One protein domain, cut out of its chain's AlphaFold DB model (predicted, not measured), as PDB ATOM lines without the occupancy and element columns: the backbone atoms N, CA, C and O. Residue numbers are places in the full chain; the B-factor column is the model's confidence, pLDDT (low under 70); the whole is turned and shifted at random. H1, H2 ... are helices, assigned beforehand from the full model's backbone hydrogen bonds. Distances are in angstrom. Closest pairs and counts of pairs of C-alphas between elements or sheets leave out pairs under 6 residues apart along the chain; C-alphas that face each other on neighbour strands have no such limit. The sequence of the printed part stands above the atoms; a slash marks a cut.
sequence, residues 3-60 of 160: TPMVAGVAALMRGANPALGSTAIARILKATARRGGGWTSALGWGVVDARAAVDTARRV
ATOM      1  N   THR A   3       5.306 -30.603 -32.690       89.38
ATOM      2  CA  THR A   3       4.107 -30.491 -31.847       89.38
ATOM      3  C   THR A   3       3.771 -31.743 -31.020       89.38
ATOM      4  O   THR A   3       3.585 -31.588 -29.812       89.38
ATOM      5  N   PRO A   4       3.730 -32.977 -31.574       93.19
ATOM      6  CA  PRO A   4       3.413 -34.160 -30.767       93.19
ATOM      7  C   PRO A   4       4.475 -34.452 -29.694       93.19
ATOM      8  O   PRO A   4       4.130 -34.882 -28.596       93.19
ATOM      9  N   MET A   5       5.751 -34.148 -29.958       92.62
ATOM     10  CA  MET A   5       6.822 -34.305 -28.967       92.62
ATOM     11  C   MET A   5       6.643 -33.320 -27.806       92.62
ATOM     12  O   MET A   5       6.699 -33.715 -26.643       92.62
ATOM     13  N   VAL A   6       6.354 -32.050 -28.108       94.31
ATOM     14  CA  VAL A   6       6.079 -31.023 -27.088       94.31
ATOM     15  C   VAL A   6       4.849 -31.395 -26.255       94.31
ATOM     16  O   VAL A   6       4.873 -31.253 -25.033       94.31
ATOM     17  N   ALA A   7       3.795 -31.913 -26.894       95.94
ATOM     18  CA  ALA A   7       2.600 -32.391 -26.202       95.94
ATOM     19  C   ALA A   7       2.914 -33.559 -25.251       95.94
ATOM     20  O   ALA A   7       2.449 -33.556 -24.112       95.94
ATOM     21  N   GLY A   8       3.760 -34.506 -25.671       96.38
ATOM     22  CA  GLY A   8       4.245 -35.591 -24.815       96.38
ATOM     23  C   GLY A   8       5.002 -35.083 -23.583       96.38
ATOM     24  O   GLY A   8       4.718 -35.506 -22.465       96.38
ATOM     25  N   VAL A   9       5.901 -34.107 -23.749       96.69
ATOM     26  CA  VAL A   9       6.616 -33.494 -22.612       96.69
ATOM     27  C   VAL A   9       5.652 -32.760 -21.677       96.69
ATOM     28  O   VAL A   9       5.736 -32.917 -20.459       96.69
ATOM     29  N   ALA A  10       4.693 -32.007 -22.221       97.12
ATOM     30  CA  ALA A  10       3.666 -31.342 -21.422       97.12
ATOM     31  C   ALA A  10       2.809 -32.346 -20.626       97.12
ATOM     32  O   ALA A  10       2.478 -32.087 -19.464       97.12
ATOM     33  N   ALA A  11       2.492 -33.503 -21.213       97.00
ATOM     34  CA  ALA A  11       1.793 -34.586 -20.530       97.00
ATOM     35  C   ALA A  11       2.628 -35.162 -19.374       97.00
ATOM     36  O   ALA A  11       2.100 -35.318 -18.277       97.00
ATOM     37  N   LEU A  12       3.935 -35.381 -19.565       97.12
ATOM     38  CA  LEU A  12       4.840 -35.814 -18.488       97.12
ATOM     39  C   LEU A  12       4.921 -34.786 -17.353       97.12
ATOM     40  O   LEU A  12       4.862 -35.153 -16.179       97.12
ATOM     41  N   MET A  13       4.999 -33.494 -17.680       97.88
ATOM     42  CA  MET A  13       4.987 -32.422 -16.680       97.88
ATOM     43  C   MET A  13       3.692 -32.418 -15.861       97.88
ATOM     44  O   MET A  13       3.750 -32.255 -14.645       97.88
ATOM     45  N   ARG A  14       2.533 -32.630 -16.500       95.88
ATOM     46  CA  ARG A  14       1.232 -32.748 -15.816       95.88
ATOM     47  C   ARG A  14       1.098 -34.033 -15.012       95.88
ATOM     48  O   ARG A  14       0.541 -33.990 -13.923       95.88
ATOM     49  N   GLY A  15       1.633 -35.146 -15.505       95.06
ATOM     50  CA  GLY A  15       1.717 -36.386 -14.736       95.06
ATOM     51  C   GLY A  15       2.547 -36.198 -13.465       95.06
ATOM     52  O   GLY A  15       2.161 -36.657 -12.394       95.06
ATOM     53  N   ALA A  16       3.646 -35.446 -13.560       95.19
ATOM     54  CA  ALA A  16       4.486 -35.126 -12.415       95.19
ATOM     55  C   ALA A  16       3.872 -34.074 -11.473       95.19
ATOM     56  O   ALA A  16       4.082 -34.136 -10.262       95.19
ATOM     57  N   ASN A  17       3.123 -33.109 -12.012       96.00
ATOM     58  CA  ASN A  17       2.428 -32.078 -11.252       96.00
ATOM     59  C   ASN A  17       1.037 -31.784 -11.846       96.00
ATOM     60  O   ASN A  17       0.900 -30.899 -12.700       96.00
ATOM     61  N   PRO A  18      -0.015 -32.473 -11.365       94.62
ATOM     62  CA  PRO A  18      -1.370 -32.309 -11.895       94.62
ATOM     63  C   PRO A  18      -1.963 -30.907 -11.702       94.62
ATOM     64  O   PRO A  18      -2.883 -30.529 -12.422       94.62
ATOM     65  N   ALA A  19      -1.437 -30.126 -10.750       93.44
ATOM     66  CA  ALA A  19      -1.907 -28.773 -10.460       93.44
ATOM     67  C   ALA A  19      -1.336 -27.710 -11.419       93.44
ATOM     68  O   ALA A  19      -1.760 -26.554 -11.372       93.44
ATOM     69  N   LEU A  20      -0.387 -28.063 -12.296       94.56
ATOM     70  CA  LEU A  20       0.155 -27.115 -13.268       94.56
ATOM     71  C   LEU A  20      -0.874 -26.746 -14.339       94.56
ATOM     72  O   LEU A  20      -1.354 -27.586 -15.104       94.56
ATOM     73  N   GLY A  21      -1.136 -25.444 -14.449       94.75
ATOM     74  CA  GLY A  21      -1.877 -24.861 -15.564       94.75
ATOM     75  C   GLY A  21      -1.042 -24.768 -16.847       94.75
ATOM     76  O   GLY A  21       0.189 -24.701 -16.810       94.75
ATOM     77  N   SER A  22      -1.720 -24.688 -17.993       95.00
ATOM     78  CA  SER A  22      -1.109 -24.590 -19.330       95.00
ATOM     79  C   SER A  22      -0.109 -23.435 -19.457       95.00
ATOM     80  O   SER A  22       0.979 -23.615 -20.003       95.00
ATOM     81  N   THR A  23      -0.414 -22.271 -18.882       95.75
ATOM     82  CA  THR A  23       0.485 -21.106 -18.883       95.75
ATOM     83  C   THR A  23       1.791 -21.377 -18.135       95.75
ATOM     84  O   THR A  23       2.862 -20.961 -18.577       95.75
ATOM     85  N   ALA A  24       1.727 -22.090 -17.005       95.81
ATOM     86  CA  ALA A  24       2.916 -22.457 -16.244       95.81
ATOM     87  C   ALA A  24       3.758 -23.486 -17.007       95.81
ATOM     88  O   ALA A  24       4.975 -23.329 -17.088       95.81
ATOM     89  N   ILE A  25       3.111 -24.470 -17.639       96.38
ATOM     90  CA  ILE A  25       3.772 -25.463 -18.496       96.38
ATOM     91  C   ILE A  25       4.523 -24.772 -19.634       96.38
ATOM     92  O   ILE A  25       5.721 -24.990 -19.799       96.38
ATOM     93  N   ALA A  26       3.859 -23.875 -20.368       94.81
ATOM     94  CA  ALA A  26       4.485 -23.130 -21.457       94.81
ATOM     95  C   ALA A  26       5.673 -22.285 -20.973       94.81
ATOM     96  O   ALA A  26       6.698 -22.218 -21.647       94.81
ATOM     97  N   ARG A  27       5.565 -21.654 -19.797       94.94
ATOM     98  CA  ARG A  27       6.665 -20.875 -19.209       94.94
ATOM     99  C   ARG A  27       7.861 -21.753 -18.856       94.94
ATOM    100  O   ARG A  27       8.984 -21.377 -19.170       94.94
ATOM    101  N   ILE A  28       7.624 -22.906 -18.231       95.75
ATOM    102  CA  ILE A  28       8.685 -23.847 -17.861       95.75
ATOM    103  C   ILE A  28       9.375 -24.373 -19.118       95.75
ATOM    104  O   ILE A  28      10.592 -24.275 -19.197       95.75
ATOM    105  N   LEU A  29       8.619 -24.820 -20.128       94.50
ATOM    106  CA  LEU A  29       9.179 -25.296 -21.399       94.50
ATOM    107  C   LEU A  29      10.101 -24.258 -22.052       94.50
ATOM    108  O   LEU A  29      11.174 -24.608 -22.533       94.50
ATOM    109  N   LYS A  30       9.709 -22.977 -22.037       92.06
ATOM    110  CA  LYS A  30      10.543 -21.875 -22.542       92.06
ATOM    111  C   LYS A  30      11.789 -21.653 -21.685       92.06
ATOM    112  O   LYS A  30      12.867 -21.439 -22.226       92.06
ATOM    113  N   ALA A  31      11.646 -21.696 -20.362       92.06
ATOM    114  CA  ALA A  31      12.739 -21.442 -19.425       92.06
ATOM    115  C   ALA A  31      13.792 -22.561 -19.407       92.06
ATOM    116  O   ALA A  31      14.960 -22.289 -19.145       92.06
ATOM    117  N   THR A  32      13.386 -23.804 -19.674       93.50
ATOM    118  CA  THR A  32      14.263 -24.981 -19.630       93.50
ATOM    119  C   THR A  32      14.762 -25.420 -21.000       93.50
ATOM    120  O   THR A  32      15.551 -26.355 -21.073       93.50
ATOM    121  N   ALA A  33      14.310 -24.790 -22.087       91.00
ATOM    122  CA  ALA A  33      14.809 -25.090 -23.421       91.00
ATOM    123  C   ALA A  33      16.335 -24.894 -23.482       91.00
ATOM    124  O   ALA A  33      16.876 -23.888 -23.009       91.00
ATOM    125  N   ARG A  34      17.044 -25.867 -24.066       86.00
ATOM    126  CA  ARG A  34      18.494 -25.769 -24.260       86.00
ATOM    127  C   ARG A  34      18.766 -24.792 -25.394       86.00
ATOM    128  O   ARG A  34      18.213 -24.898 -26.491       86.00
ATOM    129  N   ARG A  35      19.596 -23.802 -25.080       70.19
ATOM    130  CA  ARG A  35      19.835 -22.624 -25.905       70.19
ATOM    131  C   ARG A  35      20.867 -22.860 -27.002       70.19
ATOM    132  O   ARG A  35      21.921 -23.432 -26.753       70.19
ATOM    133  N   GLY A  36      20.589 -22.214 -28.133       59.44
ATOM    134  CA  GLY A  36      21.570 -21.527 -28.977       59.44
ATOM    135  C   GLY A  36      21.440 -19.991 -28.889       59.44
ATOM    136  O   GLY A  36      21.443 -19.333 -29.915       59.44
ATOM    137  N   GLY A  37      21.243 -19.407 -27.694       66.25
ATOM    138  CA  GLY A  37      21.380 -17.953 -27.459       66.25
ATOM    139  C   GLY A  37      20.142 -17.143 -27.033       66.25
ATOM    140  O   GLY A  37      20.317 -16.073 -26.464       66.25
ATOM    141  N   GLY A  38      18.906 -17.623 -27.192       73.81
ATOM    142  CA  GLY A  38      17.696 -16.844 -26.865       73.81
ATOM    143  C   GLY A  38      16.532 -17.207 -27.782       73.81
ATOM    144  O   GLY A  38      16.576 -18.267 -28.403       73.81
ATOM    145  N   TRP A  39      15.508 -16.350 -27.870       83.75
ATOM    146  CA  TRP A  39      14.471 -16.526 -28.889       83.75
ATOM    147  C   TRP A  39      15.042 -16.243 -30.285       83.75
ATOM    148  O   TRP A  39      15.690 -15.216 -30.478       83.75
ATOM    149  N   THR A  40      14.771 -17.110 -31.258       83.00
ATOM    150  CA  THR A  40      15.067 -16.869 -32.679       83.00
ATOM    151  C   THR A  40      13.848 -17.171 -33.545       83.00
ATOM    152  O   THR A  40      12.985 -17.963 -33.164       83.00
ATOM    153  N   SER A  41      13.781 -16.586 -34.741       81.69
ATOM    154  CA  SER A  41      12.706 -16.870 -35.703       81.69
ATOM    155  C   SER A  41      12.703 -18.327 -36.180       81.69
ATOM    156  O   SER A  41      11.642 -18.865 -36.481       81.69
ATOM    157  N   ALA A  42      13.872 -18.977 -36.208       81.69
ATOM    158  CA  ALA A  42      14.027 -20.352 -36.678       81.69
ATOM    159  C   ALA A  42      13.753 -21.418 -35.600       81.69
ATOM    160  O   ALA A  42      13.169 -22.454 -35.907       81.69
ATOM    161  N   LEU A  43      14.167 -21.192 -34.342       81.38
ATOM    162  CA  LEU A  43      14.075 -22.190 -33.259       81.38
ATOM    163  C   LEU A  43      13.160 -21.781 -32.097       81.38
ATOM    164  O   LEU A  43      12.978 -22.550 -31.149       81.38
ATOM    165  N   GLY A  44      12.609 -20.567 -32.115       84.88
ATOM    166  CA  GLY A  44      11.941 -20.006 -30.951       84.88
ATOM    167  C   GLY A  44      12.887 -20.007 -29.751       84.88
ATOM    168  O   GLY A  44      14.017 -19.552 -29.856       84.88
ATOM    169  N   TRP A  45      12.440 -20.553 -28.618       83.56
ATOM    170  CA  TRP A  45      13.211 -20.594 -27.364       83.56
ATOM    171  C   TRP A  45      14.317 -21.662 -27.316       83.56
ATOM    172  O   TRP A  45      15.047 -21.726 -26.328       83.56
ATOM    173  N   GLY A  46      14.460 -22.485 -28.358       88.06
ATOM    174  CA  GLY A  46      15.457 -23.550 -28.425       88.06
ATOM    175  C   GLY A  46      14.847 -24.951 -28.426       88.06
ATOM    176  O   GLY A  46      13.646 -25.137 -28.624       88.06
ATOM    177  N   VAL A  47      15.695 -25.954 -28.198       89.62
ATOM    178  CA  VAL A  47      15.281 -27.364 -28.169       89.62
ATOM    179  C   VAL A  47      14.697 -27.697 -26.800       89.62
ATOM    180  O   VAL A  47      15.290 -27.378 -25.768       89.62
ATOM    181  N   VAL A  48      13.537 -28.355 -26.782       91.00
ATOM    182  CA  VAL A  48      12.885 -28.779 -25.538       91.00
ATOM    183  C   VAL A  48      13.773 -29.755 -24.772       91.00
ATOM    184  O   VAL A  48      14.152 -30.803 -25.288       91.00
ATOM    185  N   ASP A  49      14.041 -29.434 -23.508       94.12
ATOM    186  CA  ASP A  49      14.661 -30.345 -22.551       94.12
ATOM    187  C   ASP A  49      13.581 -30.955 -21.657       94.12
ATOM    188  O   ASP A  49      13.100 -30.327 -20.707       94.12
ATOM    189  N   ALA A  50      13.174 -32.182 -21.984       95.12
ATOM    190  CA  ALA A  50      12.120 -32.880 -21.259       95.12
ATOM    191  C   ALA A  50      12.489 -33.126 -19.789       95.12
ATOM    192  O   ALA A  50      11.643 -32.971 -18.908       95.12
ATOM    193  N   ARG A  51      13.752 -33.469 -19.512       95.94
ATOM    194  CA  ARG A  51      14.219 -33.760 -18.154       95.94
ATOM    195  C   ARG A  51      14.191 -32.497 -17.305       95.94
ATOM    196  O   ARG A  51      13.561 -32.490 -16.251       95.94
ATOM    197  N   ALA A  52      14.805 -31.417 -17.787       95.88
ATOM    198  CA  ALA A  52      14.823 -30.146 -17.071       95.88
ATOM    199  C   ALA A  52      13.408 -29.577 -16.874       95.88
ATOM    200  O   ALA A  52      13.105 -29.041 -15.802       95.88
ATOM    201  N   ALA A  53      12.521 -29.734 -17.866       96.56
ATOM    202  CA  ALA A  53      11.129 -29.306 -17.771       96.56
ATOM    203  C   ALA A  53      10.355 -30.084 -16.694       96.56
ATOM    204  O   ALA A  53       9.708 -29.468 -15.844       96.56
ATOM    205  N   VAL A  54      10.450 -31.419 -16.682       97.38
ATOM    206  CA  VAL A  54       9.785 -32.270 -15.679       97.38
ATOM    207  C   VAL A  54      10.362 -32.028 -14.284       97.38
ATOM    208  O   VAL A  54       9.603 -31.856 -13.332       97.38
ATOM    209  N   ASP A  55      11.683 -31.931 -14.144       96.69
ATOM    210  CA  ASP A  55      12.320 -31.646 -12.854       96.69
ATOM    211  C   ASP A  55      11.918 -30.273 -12.305       96.69
ATOM    212  O   ASP A  55      11.705 -30.117 -11.101       96.69
ATOM    213  N   THR A  56      11.759 -29.278 -13.178       96.12
ATOM    214  CA  THR A  56      11.245 -27.959 -12.787       96.12
ATOM    215  C   THR A  56       9.771 -28.036 -12.404       96.12
ATOM    216  O   THR A  56       9.398 -27.529 -11.350       96.12
ATOM    217  N   ALA A  57       8.943 -28.732 -13.190       96.50
ATOM    218  CA  ALA A  57       7.523 -28.945 -12.907       96.50
ATOM    219  C   ALA A  57       7.282 -29.587 -11.531       96.50
ATOM    220  O   ALA A  57       6.384 -29.163 -10.801       96.50
ATOM    221  N   ARG A  58       8.122 -30.555 -11.143       96.62
ATOM    222  CA  ARG A  58       8.068 -31.224  -9.832       96.62
ATOM    223  C   ARG A  58       8.333 -30.293  -8.649       96.62
ATOM    224  O   ARG A  58       7.853 -30.572  -7.556       96.62
ATOM    225  N   ARG A  59       9.109 -29.225  -8.858       95.44
ATOM    226  CA  ARG A  59       9.493 -28.242  -7.829       95.44
ATOM    227  C   ARG A  59       8.550 -27.041  -7.749       95.44
ATOM    228  O   ARG A  59       8.710 -26.212  -6.858       95.44
ATOM    229  N   VAL A  60       7.585 -26.925  -8.664       94.62
ATOM    230  CA  VAL A  60       6.532 -25.908  -8.560       94.62
ATOM    231  C   VAL A  60       5.523 -26.360  -7.511       94.62
ATOM    232  O   VAL A  60       4.578 -27.096  -7.797       94.62
TER     233      VAL A  60
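This is residues 3 to 60 of the 160 residues of the protein "Unannotated protein" of freshwater metagenome (UniProt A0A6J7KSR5). Two helices, H1 and H3, lie side by side and run the same way, and the third, H2, crosses over one side of this pair, packing on H3 and passing close to H1. Between H2 and H3 the chain swings away from the three helices in a long loop, residues 33 to 49, and the far part of this loop, around Ala 42, makes one end of the longest axis. The printed part has 58 residues with three named helices, in the order H1, H2, H3, and no named strand; its class is all helix. It is compact, with a radius of gyration of the C-alphas of 10.9 A, and its C-alphas span 31 by 22 by 18 A.

Find C-alpha 3 at (4.107, -30.491, -31.847); here H1 begins, and it takes in residues 3 to 16, 20.0 A from first to last C-alpha. Watch z rise along it until C-alpha 16 at (4.486, -35.126, -12.415). After a tight link of 5 residues, look for H2 at residues 22 to 32; it runs along x for 15.4 A, from C-alpha 22 at (-1.109, -24.590, -19.330). A long link of 17 residues then leads to H3, residues 50 to 59, which is 14.4 A long and ends with C-alpha 59 at (9.493, -28.242, -7.829).

Begin with H1 and look across to H3: the two touch, and their closest C-alphas, those of Met 13 and Val 54, are 4.9 A apart. They run the same way at a shallow tilt of 30 degrees. Next compare H1 with H2: they are close but not clearly touching, the closest C-alphas being those of Ala 10 and Ile 25 at 6.6 A. Their lines are about perpendicular, at 77 degrees. At the other end of H2 you reach H3: these two touch, with the C-alphas of Thr 32 and Ala 53 the closest at 5.7 A. They run opposite ways at a steep tilt of 60 degrees. In the backbones of H1 and H2 every O i to N i+4 pair is within hydrogen-bond range; in H3 it is 5 of 6.

The two C-alphas farthest apart are those of Ala 19, in the tight link from H1 to H2, and Ala 42, in the long link from H2 to H3, at 31.8 A. In that long link the C-alphas of residues 33 to 49 lie 6 to 18 A from the mean of all C-alphas. The printed part has no cut. Read the B-factor column for the model's confidence: the mean pLDDT of the printed part is 91.3, and it falls under 70 at residues 36 to 37.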